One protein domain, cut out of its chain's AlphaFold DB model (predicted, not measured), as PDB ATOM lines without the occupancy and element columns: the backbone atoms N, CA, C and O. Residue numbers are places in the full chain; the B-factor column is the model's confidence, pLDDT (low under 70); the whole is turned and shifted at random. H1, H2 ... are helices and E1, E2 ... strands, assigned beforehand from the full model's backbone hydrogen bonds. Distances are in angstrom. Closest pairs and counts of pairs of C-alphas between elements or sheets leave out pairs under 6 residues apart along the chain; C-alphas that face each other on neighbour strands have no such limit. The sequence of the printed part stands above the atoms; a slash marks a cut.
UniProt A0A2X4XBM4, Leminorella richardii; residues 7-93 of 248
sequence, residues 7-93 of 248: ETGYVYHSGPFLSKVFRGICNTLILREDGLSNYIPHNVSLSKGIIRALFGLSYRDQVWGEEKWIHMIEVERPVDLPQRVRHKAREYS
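This is residues 7 to 93 of the 248 residues of a protein of Leminorella richardii (UniProt A0A2X4XBM4). A small, twisted sheet of four parallel strands makes a wall at one end of the domain, with the short helix H1 over its edge strand E1. Two long links, residues 33 to 45 and 55 to 71, run out from the sheet to the longest helix, H2, which lies well away from it at the far end, while the one-turn helix H3 comes between E3 and E4 along the chain. The printed part has 87 residues, with the order E1 H1 E2 H2 E3 H3 E4 and the sheet order E1 E2 E3 E4. The class is mixed, helices and strands, though under half of the residues, 38 of 87, are in named elements. The whole is compact, with a radius of gyration of the C-alphas of 12.6 A and spans of 35 by 30 by 19 A.

The sheet holds E1, residues 7 to 11, 13.7 A long and beginning at C-alpha 7 (587.146, 529.704, 464.993); E2, residues 26 to 32, 15.2 A; E3, residues 72 to 75, 9.8 A; and E4, residues 89 to 91, 6.7 A, ending at C-alpha 91 (605.218, 533.585, 455.796). H1, residues 17 to 22, measures 9.1 A, and H3, residues 83 to 86, 5.1 A. H2, residues 46 to 54, measures 12.7 A and begins at C-alpha 46 (615.053, 520.488, 485.011).

From edge strand E1 to edge strand E4 the strands' lines turn by 88 degrees. E1 and E2 are parallel at 32 degrees, with N 9 and O 28 at 2.8 A. E2 and E3 are parallel at 24 degrees, with N 74 and O 31 at 2.8 A. E3 and E4 are parallel at 42 degrees, with N 90 and O 73 at 2.8 A. Three strand-helix-strand units, each two parallel neighbour strands with a helix between, have right-handed crossovers: E1, H1, E2; E2, H2, E3; and E3, H3, E4. H1 is on the sheet at a height of 9.8 A, over E1 and along the strands, at 2 degrees to E1 on the local plane. The closest C-alphas of E1 and H1 are those of Val 11 and Ser 19, 6.3 A apart. H2 is not on the sheet, and H3 only just fails to be on it, with 4 pairs of C-alphas within 10 A. H1, H2 and H3 are apart from one another. Every O i to N i+4 pair is within hydrogen-bond range in H1 and H2; H3 is too short for such a pair.

The two C-alphas farthest apart, those of Ser 47 and Ser 93, are 36.6 A apart. The links E2 to H2 and H2 to E3 are long, and residues 42 to 43 pair with 61 to 62, antiparallel. The printed part has no cut; its mean pLDDT is 91.5, and no printed residue is under 70.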
ATOM      1  N   GLU A   7     586.557 530.433 466.117       94.31
ATOM      2  CA  GLU A   7     587.146 529.704 464.993       94.31
ATOM      3  C   GLU A   7     588.679 529.759 465.026       94.31
ATOM      4  O   GLU A   7     589.349 528.731 464.909       94.31
ATOM      5  N   THR A   8     589.234 530.953 465.245       94.81
ATOM      6  CA  THR A   8     590.678 531.200 465.248       94.81
ATOM      7  C   THR A   8     591.073 532.110 466.406       94.81
ATOM      8  O   THR A   8     590.451 533.148 466.625       94.81
ATOM      9  N   GLY A   9     592.133 531.743 467.123       94.50
ATOM     10  CA  GLY A   9     592.806 532.591 468.103       94.50
ATOM     11  C   GLY A   9     594.258 532.857 467.712       94.50
ATOM     12  O   GLY A   9     594.935 531.995 467.147       94.50
ATOM     13  N   TYR A  10     594.741 534.051 468.048       93.81
ATOM     14  CA  TYR A  10     596.116 534.475 467.802       93.81
ATOM     15  C   TYR A  10     596.842 534.666 469.131       93.81
ATOM     16  O   TYR A  10     596.337 535.337 470.030       93.81
ATOM     17  N   VAL A  11     598.028 534.080 469.252       94.38
ATOM     18  CA  VAL A  11     598.898 534.200 470.429       94.38
ATOM     19  C   VAL A  11     600.305 534.590 469.992       94.38
ATOM     20  O   VAL A  11     600.726 534.220 468.907       94.38
ATOM     21  N   TYR A  12     601.050 535.301 470.834       91.44
ATOM     22  CA  TYR A  12     602.443 535.699 470.549       91.44
ATOM     23  C   TYR A  12     603.468 534.806 471.271       91.44
ATOM     24  O   TYR A  12     604.612 534.643 470.853       91.44
ATOM     25  N   HIS A  13     603.019 534.120 472.324       88.25
ATOM     26  CA  HIS A  13     603.798 533.136 473.067       88.25
ATOM     27  C   HIS A  13     602.940 531.930 473.424       88.25
ATOM     28  O   HIS A  13     601.795 532.095 473.839       88.25
ATOM     29  N   SER A  14     603.500 530.722 473.363       84.38
ATOM     30  CA  SER A  14     602.809 529.504 473.809       84.38
ATOM     31  C   SER A  14     603.068 529.142 475.283       84.38
ATOM     32  O   SER A  14     602.362 528.311 475.858       84.38
ATOM     33  N   GLY A  15     604.042 529.794 475.928       83.00
ATOM     34  CA  GLY A  15     604.420 529.559 477.326       83.00
ATOM     35  C   GLY A  15     603.404 530.019 478.392       83.00
ATOM     36  O   GLY A  15     603.101 529.221 479.292       83.00
ATOM     37  N   PRO A  16     602.894 531.270 478.338       83.88
ATOM     38  CA  PRO A  16     602.012 531.833 479.363       83.88
ATOM     39  C   PRO A  16     600.722 531.034 479.588       83.88
ATOM     40  O   PRO A  16     600.209 530.371 478.688       83.88
ATOM     41  N   PHE A  17     600.164 531.124 480.801       84.69
ATOM     42  CA  PHE A  17     598.904 530.451 481.149       84.69
ATOM     43  C   PHE A  17     597.747 530.892 480.248       84.69
ATOM     44  O   PHE A  17     596.980 530.052 479.790       84.69
ATOM     45  N   LEU A  18     597.666 532.188 479.935       84.88
ATOM     46  CA  LEU A  18     596.596 532.740 479.109       84.88
ATOM     47  C   LEU A  18     596.531 532.072 477.725       84.88
ATOM     48  O   LEU A  18     595.459 531.671 477.288       84.88
ATOM     49  N   SER A  19     597.675 531.831 477.083       86.88
ATOM     50  CA  SER A  19     597.745 531.125 475.797       86.88
ATOM     51  C   SER A  19     597.185 529.701 475.870       86.88
ATOM     52  O   SER A  19     596.620 529.197 474.903       86.88
ATOM     53  N   LYS A  20     597.285 529.052 477.035       86.88
ATOM     54  CA  LYS A  20     596.716 527.717 477.277       86.88
ATOM     55  C   LYS A  20     595.212 527.760 477.530       86.88
ATOM     56  O   LYS A  20     594.552 526.763 477.267       86.88
ATOM     57  N   VAL A  21     594.669 528.880 478.009       87.62
ATOM     58  CA  VAL A  21     593.212 529.075 478.098       87.62
ATOM     59  C   VAL A  21     592.616 529.112 476.694       87.62
ATOM     60  O   VAL A  21     591.644 528.407 476.434       87.62
ATOM     61  N   PHE A  22     593.260 529.828 475.765       89.19
ATOM     62  CA  PHE A  22     592.834 529.893 474.363       89.19
ATOM     63  C   PHE A  22     592.722 528.512 473.700       89.19
ATOM     64  O   PHE A  22     591.830 528.299 472.885       89.19
ATOM     65  N   ARG A  23     593.541 527.530 474.105       87.19
ATOM     66  CA  ARG A  23     593.442 526.138 473.618       87.19
ATOM     67  C   ARG A  23     592.060 525.517 473.842       87.19
ATOM     68  O   ARG A  23     591.655 524.675 473.053       87.19
ATOM     69  N   GLY A  24     591.383 525.863 474.936       86.38
ATOM     70  CA  GLY A  24     590.084 525.282 475.287       86.38
ATOM     71  C   GLY A  24     588.889 525.970 474.628       86.38
ATOM     72  O   GLY A  24     587.781 525.451 474.724       86.38
ATOM     73  N   ILE A  25     589.105 527.127 473.998       91.69
ATOM     74  CA  ILE A  25     588.038 527.992 473.474       91.69
ATOM     75  C   ILE A  25     588.229 528.361 471.999       91.69
ATOM     76  O   ILE A  25     587.385 529.056 471.447       91.69
ATOM     77  N   CYS A  26     589.318 527.931 471.356       93.25
ATOM     78  CA  CYS A  26     589.587 528.183 469.941       93.25
ATOM     79  C   CYS A  26     589.756 526.866 469.177       93.25
ATOM     80  O   CYS A  26     590.497 525.991 469.627       93.25
ATOM     81  N   ASN A  27     589.138 526.752 467.997       92.75
ATOM     82  CA  ASN A  27     589.320 525.595 467.113       92.75
ATOM     83  C   ASN A  27     590.722 525.595 466.485       92.75
ATOM     84  O   ASN A  27     591.396 524.570 466.467       92.75
ATOM     85  N   THR A  28     591.173 526.763 466.018       94.94
ATOM     86  CA  THR A  28     592.502 526.972 465.434       94.94
ATOM     87  C   THR A  28     593.289 527.972 466.269       94.94
ATOM     88  O   THR A  28     592.774 529.017 466.658       94.94
ATOM     89  N   LEU A  29     594.564 527.677 466.522       96.06
ATOM     90  CA  LEU A  29     595.483 528.601 467.188       96.06
ATOM     91  C   LEU A  29     596.719 528.856 466.349       96.06
ATOM     92  O   LEU A  29     597.437 527.924 465.975       96.06
ATOM     93  N   ILE A  30     596.955 530.141 466.112       96.50
ATOM     94  CA  ILE A  30     598.046 530.659 465.305       96.50
ATOM     95  C   ILE A  30     598.996 531.413 466.231       96.50
ATOM     96  O   ILE A  30     598.600 532.345 466.932       96.50
ATOM     97  N   LEU A  31     600.257 530.992 466.240       95.88
ATOM     98  CA  LEU A  31     601.328 531.720 466.903       95.88
ATOM     99  C   LEU A  31     601.849 532.798 465.948       95.88
ATOM    100  O   LEU A  31     602.323 532.461 464.869       95.88
ATOM    101  N   ARG A  32     601.782 534.068 466.334       93.25
ATOM    102  CA  ARG A  32     602.378 535.182 465.590       93.25
ATOM    103  C   ARG A  32     603.735 535.556 466.155       93.25
ATOM    104  O   ARG A  32     604.015 535.335 467.333       93.25
ATOM    105  N   GLU A  33     604.568 536.107 465.288       90.06
ATOM    106  CA  GLU A  33     605.872 536.636 465.655       90.06
ATOM    107  C   GLU A  33     605.765 537.714 466.738       90.06
ATOM    108  O   GLU A  33     605.060 538.707 466.575       90.06
ATOM    109  N   ASP A  34     606.480 537.498 467.838       84.31
ATOM    110  CA  ASP A  34     606.734 538.488 468.888       84.31
ATOM    111  C   ASP A  34     608.131 539.121 468.720       84.31
ATOM    112  O   ASP A  34     608.407 540.216 469.205       84.31
ATOM    113  N   GLY A  35     609.026 538.434 467.998       82.31
ATOM    114  CA  GLY A  35     610.350 538.914 467.615       82.31
ATOM    115  C   GLY A  35     611.394 537.799 467.639       82.31
ATOM    116  O   GLY A  35     611.106 536.636 467.353       82.31
ATOM    117  N   LEU A  36     612.629 538.130 468.042       83.25
ATOM    118  CA  LEU A  36     613.757 537.181 468.083       83.25
ATOM    119  C   LEU A  36     613.467 535.911 468.898       83.25
ATOM    120  O   LEU A  36     614.038 534.857 468.621       83.25
ATOM    121  N   SER A  37     612.562 535.995 469.876       86.56
ATOM    122  CA  SER A  37     612.182 534.875 470.733       86.56
ATOM    123  C   SER A  37     611.606 533.687 469.949       86.56
ATOM    124  O   SER A  37     611.777 532.549 470.379       86.56
ATOM    125  N   ASN A  38     610.978 533.904 468.789       90.75
ATOM    126  CA  ASN A  38     610.455 532.826 467.945       90.75
ATOM    127  C   ASN A  38     611.568 532.009 467.259       90.75
ATOM    128  O   ASN A  38     611.363 530.838 466.940       90.75
ATOM    129  N   TYR A  39     612.748 532.605 467.061       91.06
ATOM    130  CA  TYR A  39     613.845 532.027 466.276       91.06
ATOM    131  C   TYR A  39     614.902 531.316 467.125       91.06
ATOM    132  O   TYR A  39     615.712 530.558 466.593       91.06
ATOM    133  N   ILE A  40     614.898 531.533 468.442       91.44
ATOM    134  CA  ILE A  40     615.892 530.966 469.355       91.44
ATOM    135  C   ILE A  40     615.286 529.891 470.268       91.44
ATOM    136  O   ILE A  40     614.125 529.997 470.672       91.44
ATOM    137  N   PRO A  41     616.056 528.854 470.635       92.19
ATOM    138  CA  PRO A  41     615.681 527.956 471.717       92.19
ATOM    139  C   PRO A  41     615.755 528.645 473.085       92.19
ATOM    140  O   PRO A  41     616.669 529.420 473.362       92.19
ATOM    141  N   HIS A  42     614.818 528.298 473.962       90.75
ATOM    142  CA  HIS A  42     614.719 528.781 475.337       90.75
ATOM    143  C   HIS A  42     615.055 527.659 476.306       90.75
ATOM    144  O   HIS A  42     614.485 526.571 476.214       90.75
ATOM    145  N   ASN A  43     615.938 527.919 477.266       91.38
ATOM    146  CA  ASN A  43     616.282 526.934 478.289       91.38
ATOM    147  C   ASN A  43     615.049 526.559 479.122       91.38
ATOM    148  O   ASN A  43     614.255 527.416 479.513       91.38
ATOM    149  N   VAL A  44     614.906 525.269 479.424       90.75
ATOM    150  CA  VAL A  44     613.853 524.781 480.321       90.75
ATOM    151  C   VAL A  44     614.441 524.377 481.667       90.75
ATOM    152  O   VAL A  44     615.561 523.881 481.754       90.75
ATOM    153  N   SER A  45     613.674 524.586 482.739       91.50
ATOM    154  CA  SER A  45     614.041 524.073 484.059       91.50
ATOM    155  C   SER A  45     614.080 522.543 484.050       91.50
ATOM    156  O   SER A  45     613.355 521.903 483.289       91.50
ATOM    157  N   LEU A  46     614.880 521.945 484.936       90.44
ATOM    158  CA  LEU A  46     615.053 520.488 485.011       90.44
ATOM    159  C   LEU A  46     613.725 519.737 485.175       90.44
ATOM    160  O   LEU A  46     613.460 518.782 484.450       90.44
ATOM    161  N   SER A  47     612.854 520.205 486.073       91.38
ATOM    162  CA  SER A  47     611.538 519.598 486.305       91.38
ATOM    163  C   SER A  47     610.660 519.627 485.052       91.38
ATOM    164  O   SER A  47     610.044 518.625 484.690       91.38
ATOM    165  N   LYS A  48     610.654 520.753 484.332       90.12
ATOM    166  CA  LYS A  48     609.950 520.890 483.053       90.12
ATOM    167  C   LYS A  48     610.588 520.017 481.971       90.12
ATOM    168  O   LYS A  48     609.865 519.423 481.177       90.12
ATOM    169  N   GLY A  49     611.914 519.917 481.946       92.75
ATOM    170  CA  GLY A  49     612.675 519.088 481.013       92.75
ATOM    171  C   GLY A  49     612.314 517.606 481.106       92.75
ATOM    172  O   GLY A  49     612.096 516.974 480.075       92.75
ATOM    173  N   ILE A  50     612.152 517.079 482.323       93.38
ATOM    174  CA  ILE A  50     611.712 515.690 482.548       93.38
ATOM    175  C   ILE A  50     610.318 515.465 481.960       93.38
ATOM    176  O   ILE A  50     610.121 514.535 481.182       93.38
ATOM    177  N   ILE A  51     609.361 516.346 482.273       91.19
ATOM    178  CA  ILE A  51     607.995 516.249 481.739       91.19
ATOM    179  C   ILE A  51     608.028 516.257 480.207       91.19
ATOM    180  O   ILE A  51     607.380 515.440 479.568       91.19
ATOM    181  N   ARG A  52     608.820 517.146 479.606       91.88
ATOM    182  CA  ARG A  52     608.974 517.240 478.149       91.88
ATOM    183  C   ARG A  52     609.549 515.968 477.534       91.88
ATOM    184  O   ARG A  52     609.028 515.525 476.513       91.88
ATOM    185  N   ALA A  53     610.548 515.364 478.174       91.88
ATOM    186  CA  ALA A  53     611.131 514.104 477.726       91.88
ATOM    187  C   ALA A  53     610.085 512.979 477.669       91.88
ATOM    188  O   ALA A  53     610.053 512.232 476.693       91.88
ATOM    189  N   LEU A  54     609.167 512.914 478.646       92.44
ATOM    190  CA  LEU A  54     608.056 511.948 478.647       92.44
ATOM    191  C   LEU A  54     607.094 512.129 477.460       92.44
ATOM    192  O   LEU A  54     606.439 511.176 477.048       92.44
ATOM    193  N   PHE A  55     607.027 513.331 476.883       87.25
ATOM    194  CA  PHE A  55     606.240 513.634 475.684       87.25
ATOM    195  C   PHE A  55     607.067 513.613 474.385       87.25
ATOM    196  O   PHE A  55     606.584 514.075 473.352       87.25
ATOM    197  N   GLY A  56     608.304 513.097 474.420       88.25
ATOM    198  CA  GLY A  56     609.190 513.023 473.252       88.25
ATOM    199  C   GLY A  56     609.734 514.379 472.787       88.25
ATOM    200  O   GLY A  56     610.162 514.515 471.644       88.25
ATOM    201  N   LEU A  57     609.697 515.397 473.651       89.69
ATOM    202  CA  LEU A  57     610.237 516.730 473.386       89.69
ATOM    203  C   LEU A  57     611.633 516.885 474.003       89.69
ATOM    204  O   LEU A  57     612.020 516.153 474.914       89.69
ATOM    205  N   SER A  58     612.389 517.880 473.532       90.62
ATOM    206  CA  SER A  58     613.713 518.189 474.083       90.62
ATOM    207  C   SER A  58     613.629 518.530 475.571       90.62
ATOM    208  O   SER A  58     612.854 519.395 475.989       90.62
ATOM    209  N   TYR A  59     614.464 517.869 476.369       91.31
ATOM    210  CA  TYR A  59     614.563 518.100 477.808       91.31
ATOM    211  C   TYR A  59     615.417 519.324 478.167       91.31
ATOM    212  O   TYR A  59     615.369 519.776 479.307       91.31
ATOM    213  N   ARG A  60     616.222 519.833 477.222       91.94
ATOM    214  CA  ARG A  60     617.168 520.945 477.439       91.94
ATOM    215  C   ARG A  60     616.568 522.297 477.099       91.94
ATOM    216  O   ARG A  60     616.834 523.286 477.775       91.94
ATOM    217  N   ASP A  61     615.751 522.325 476.055       92.94
ATOM    218  CA  ASP A  61     615.233 523.555 475.488       92.94
ATOM    219  C   ASP A  61     613.791 523.411 474.990       92.94
ATOM    220  O   ASP A  61     613.252 522.314 474.808       92.94
ATOM    221  N   GLN A  62     613.163 524.559 474.782       92.38
ATOM    222  CA  GLN A  62     611.848 524.732 474.191       92.38
ATOM    223  C   GLN A  62     611.947 525.752 473.063       92.38
ATOM    224  O   GLN A  62     612.647 526.753 473.174       92.38
ATOM    225  N   VAL A  63     611.209 525.509 471.987       93.38
ATOM    226  CA  VAL A  63     610.973 526.493 470.928       93.38
ATOM    227  C   VAL A  63     609.482 526.805 470.884       93.38
ATOM    228  O   VAL A  63     608.654 525.916 471.105       93.38
ATOM    229  N   TRP A  64     609.125 528.062 470.638       93.31
ATOM    230  CA  TRP A  64     607.718 528.449 470.604       93.31
ATOM    231  C   TRP A  64     606.990 527.791 469.430       93.31
ATOM    232  O   TRP A  64     607.498 527.750 468.312       93.31
ATOM    233  N   GLY A  65     605.798 527.253 469.700       93.19
ATOM    234  CA  GLY A  65     604.957 526.604 468.694       93.19
ATOM    235  C   GLY A  65     605.198 525.103 468.503       93.19
ATOM    236  O   GLY A  65     604.505 524.476 467.699       93.19
ATOM    237  N   GLU A  66     606.118 524.482 469.250       92.62
ATOM    238  CA  GLU A  66     606.286 523.017 469.236       92.62
ATOM    239  C   GLU A  66     605.072 522.281 469.818       92.62
ATOM    240  O   GLU A  66     604.855 521.101 469.545       92.62
ATOM    241  N   GLU A  67     604.249 522.974 470.605       90.75
ATOM    242  CA  GLU A  67     603.065 522.397 471.206       90.75
ATOM    243  C   GLU A  67     602.052 521.948 470.147       90.75
ATOM    244  O   GLU A  67     601.746 522.672 469.202       90.75
ATOM    245  N   LYS A  68     601.469 520.757 470.326       91.25
ATOM    246  CA  LYS A  68     600.495 520.185 469.374       91.25
ATOM    247  C   LYS A  68     599.248 521.051 469.164       91.25
ATOM    248  O   LYS A  68     598.613 520.936 468.129       91.25
ATOM    249  N   TRP A  69     598.898 521.886 470.143       92.69
ATOM    250  CA  TRP A  69     597.737 522.777 470.075       92.69
ATOM    251  C   TRP A  69     598.007 524.084 469.315       92.69
ATOM    252  O   TRP A  69     597.065 524.818 469.034       92.69
ATOM    253  N   ILE A  70     599.263 524.376 468.965       95.62
ATOM    254  CA  ILE A  70     599.603 525.420 467.996       95.62
ATOM    255  C   ILE A  70     599.562 524.792 466.607       95.62
ATOM    256  O   ILE A  70     600.331 523.869 466.318       95.62
ATOM    257  N   HIS A  71     598.664 525.296 465.766       96.62
ATOM    258  CA  HIS A  71     598.383 524.746 464.442       96.62
ATOM    259  C   HIS A  71     599.291 525.362 463.376       96.62
ATOM    260  O   HIS A  71     599.765 524.657 462.490       96.62
ATOM    261  N   MET A  72     599.570 526.662 463.490       97.19
ATOM    262  CA  MET A  72     600.365 527.423 462.528       97.19
ATOM    263  C   MET A  72     601.226 528.466 463.242       97.19
ATOM    264  O   MET A  72     600.873 528.932 464.328       97.19
ATOM    265  N   ILE A  73     602.350 528.824 462.627       97.00
ATOM    266  CA  ILE A  73     603.258 529.872 463.087       97.00
ATOM    267  C   ILE A  73     603.415 530.897 461.959       97.00
ATOM    268  O   ILE A  73     603.982 530.579 460.921       97.00
ATOM    269  N   GLU A  74     602.905 532.107 462.159       95.56
ATOM    270  CA  GLU A  74     602.997 533.236 461.228       95.56
ATOM    271  C   GLU A  74     604.204 534.109 461.589       95.56
ATOM    272  O   GLU A  74     604.211 534.746 462.645       95.56
ATOM    273  N   VAL A  75     605.225 534.119 460.726       92.56
ATOM    274  CA  VAL A  75     606.484 534.865 460.917       92.56
ATOM    275  C   VAL A  75     606.984 535.469 459.608       92.56
ATOM    276  O   VAL A  75     606.680 534.959 458.527       92.56
ATOM    277  N   GLU A  76     607.811 536.507 459.692       89.06
ATOM    278  CA  GLU A  76     608.432 537.152 458.537       89.06
ATOM    279  C   GLU A  76     609.417 536.228 457.821       89.06
ATOM    280  O   GLU A  76     609.493 536.239 456.595       89.06
ATOM    281  N   ARG A  77     610.179 535.411 458.564       90.56
ATOM    282  CA  ARG A  77     611.198 534.516 457.986       90.56
ATOM    283  C   ARG A  77     610.993 533.056 458.402       90.56
ATOM    284  O   ARG A  77     611.730 532.549 459.248       90.56
ATOM    285  N   PRO A  78     610.048 532.323 457.779       94.25
ATOM    286  CA  PRO A  78     609.775 530.914 458.093       94.25
ATOM    287  C   PRO A  78     611.014 530.013 458.094       94.25
ATOM    288  O   PRO A  78     611.135 529.106 458.916       94.25
ATOM    289  N   VAL A  79     611.950 530.272 457.178       94.56
ATOM    290  CA  VAL A  79     613.181 529.485 457.013       94.56
ATOM    291  C   VAL A  79     614.134 529.591 458.203       94.56
ATOM    292  O   VAL A  79     614.860 528.635 458.475       94.56
ATOM    293  N   ASP A  80     614.083 530.694 458.948       93.81
ATOM    294  CA  ASP A  80     614.952 530.939 460.100       93.81
ATOM    295  C   ASP A  80     614.424 530.274 461.373       93.81
ATOM    296  O   ASP A  80     615.143 530.170 462.366       93.81
ATOM    297  N   LEU A  81     613.174 529.796 461.368       96.00
ATOM    298  CA  LEU A  81     612.626 529.102 462.524       96.00
ATOM    299  C   LEU A  81     613.388 527.800 462.808       96.00
ATOM    300  O   LEU A  81     613.851 527.121 461.874       96.00
ATOM    301  N   PRO A  82     613.453 527.383 464.088       94.88
ATOM    302  CA  PRO A  82     614.016 526.099 464.465       94.88
ATOM    303  C   PRO A  82     613.379 524.955 463.671       94.88
ATOM    304  O   PRO A  82     612.155 524.870 463.540       94.88
ATOM    305  N   GLN A  83     614.208 524.026 463.185       94.50
ATOM    306  CA  GLN A  83     613.781 522.922 462.313       94.50
ATOM    307  C   GLN A  83     612.567 522.151 462.865       94.50
ATOM    308  O   GLN A  83     611.679 521.764 462.109       94.50
ATOM    309  N   ARG A  84     612.494 522.001 464.194       93.12
ATOM    310  CA  ARG A  84     611.412 521.317 464.921       93.12
ATOM    311  C   ARG A  84     610.017 521.898 464.673       93.12
ATOM    312  O   ARG A  84     609.048 521.155 464.759       93.12
ATOM    313  N   VAL A  85     609.903 523.191 464.372       95.56
ATOM    314  CA  VAL A  85     608.610 523.884 464.204       95.56
ATOM    315  C   VAL A  85     608.392 524.441 462.802       95.56
ATOM    316  O   VAL A  85     607.286 524.857 462.477       95.56
ATOM    317  N   ARG A  86     609.414 524.388 461.941       96.19
ATOM    318  CA  ARG A  86     609.378 524.948 460.582       96.19
ATOM    319  C   ARG A  86     608.254 524.382 459.709       96.19
ATOM    320  O   ARG A  86     607.728 525.090 458.865       96.19
ATOM    321  N   HIS A  87     607.838 523.139 459.944       96.56
ATOM    322  CA  HIS A  87     606.711 522.520 459.236       96.56
ATOM    323  C   HIS A  87     605.354 523.199 459.505       96.56
ATOM    324  O   HIS A  87     604.417 522.989 458.746       96.56
ATOM    325  N   LYS A  88     605.238 524.002 460.574       97.19
ATOM    326  CA  LYS A  88     604.049 524.812 460.890       97.19
ATOM    327  C   LYS A  88     604.157 526.248 460.383       97.19
ATOM    328  O   LYS A  88     603.245 527.041 460.607       97.19
ATOM    329  N   ALA A  89     605.298 526.614 459.807       96.81
ATOM    330  CA  ALA A  89     605.615 527.992 459.504       96.81
ATOM    331  C   ALA A  89     604.889 528.465 458.245       96.81
ATOM    332  O   ALA A  89     604.880 527.784 457.220       96.81
ATOM    333  N   ARG A  90     604.332 529.668 458.321       95.44
ATOM    334  CA  ARG A  90     603.746 530.401 457.209       95.44
ATOM    335  C   ARG A  90     604.357 531.789 457.178       95.44
ATOM    336  O   ARG A  90     604.472 532.443 458.213       95.44
ATOM    337  N   GLU A  91     604.741 532.223 455.984       92.88
ATOM    338  CA  GLU A  91     605.218 533.585 455.796       92.88
ATOM    339  C   GLU A  91     604.077 534.567 456.053       92.88
ATOM    340  O   GLU A  91     602.993 534.461 455.472       92.88
ATOM    341  N   TYR A  92     604.336 535.515 456.941       88.06
ATOM    342  CA  TYR A  92     603.427 536.595 457.258       88.06
ATOM    343  C   TYR A  92     604.244 537.859 457.505       88.06
ATOM    344  O   TYR A  92     604.874 538.016 458.545       88.06
ATOM    345  N   SER A  93     604.253 538.751 456.518       82.31
ATOM    346  CA  SER A  93     604.989 540.011 456.594       82.31
ATOM    347  C   SER A  93     604.074 541.134 457.068       82.31
ATOM    348  O   SER A  93     603.012 541.377 456.484       82.31
TER     349      SER A  93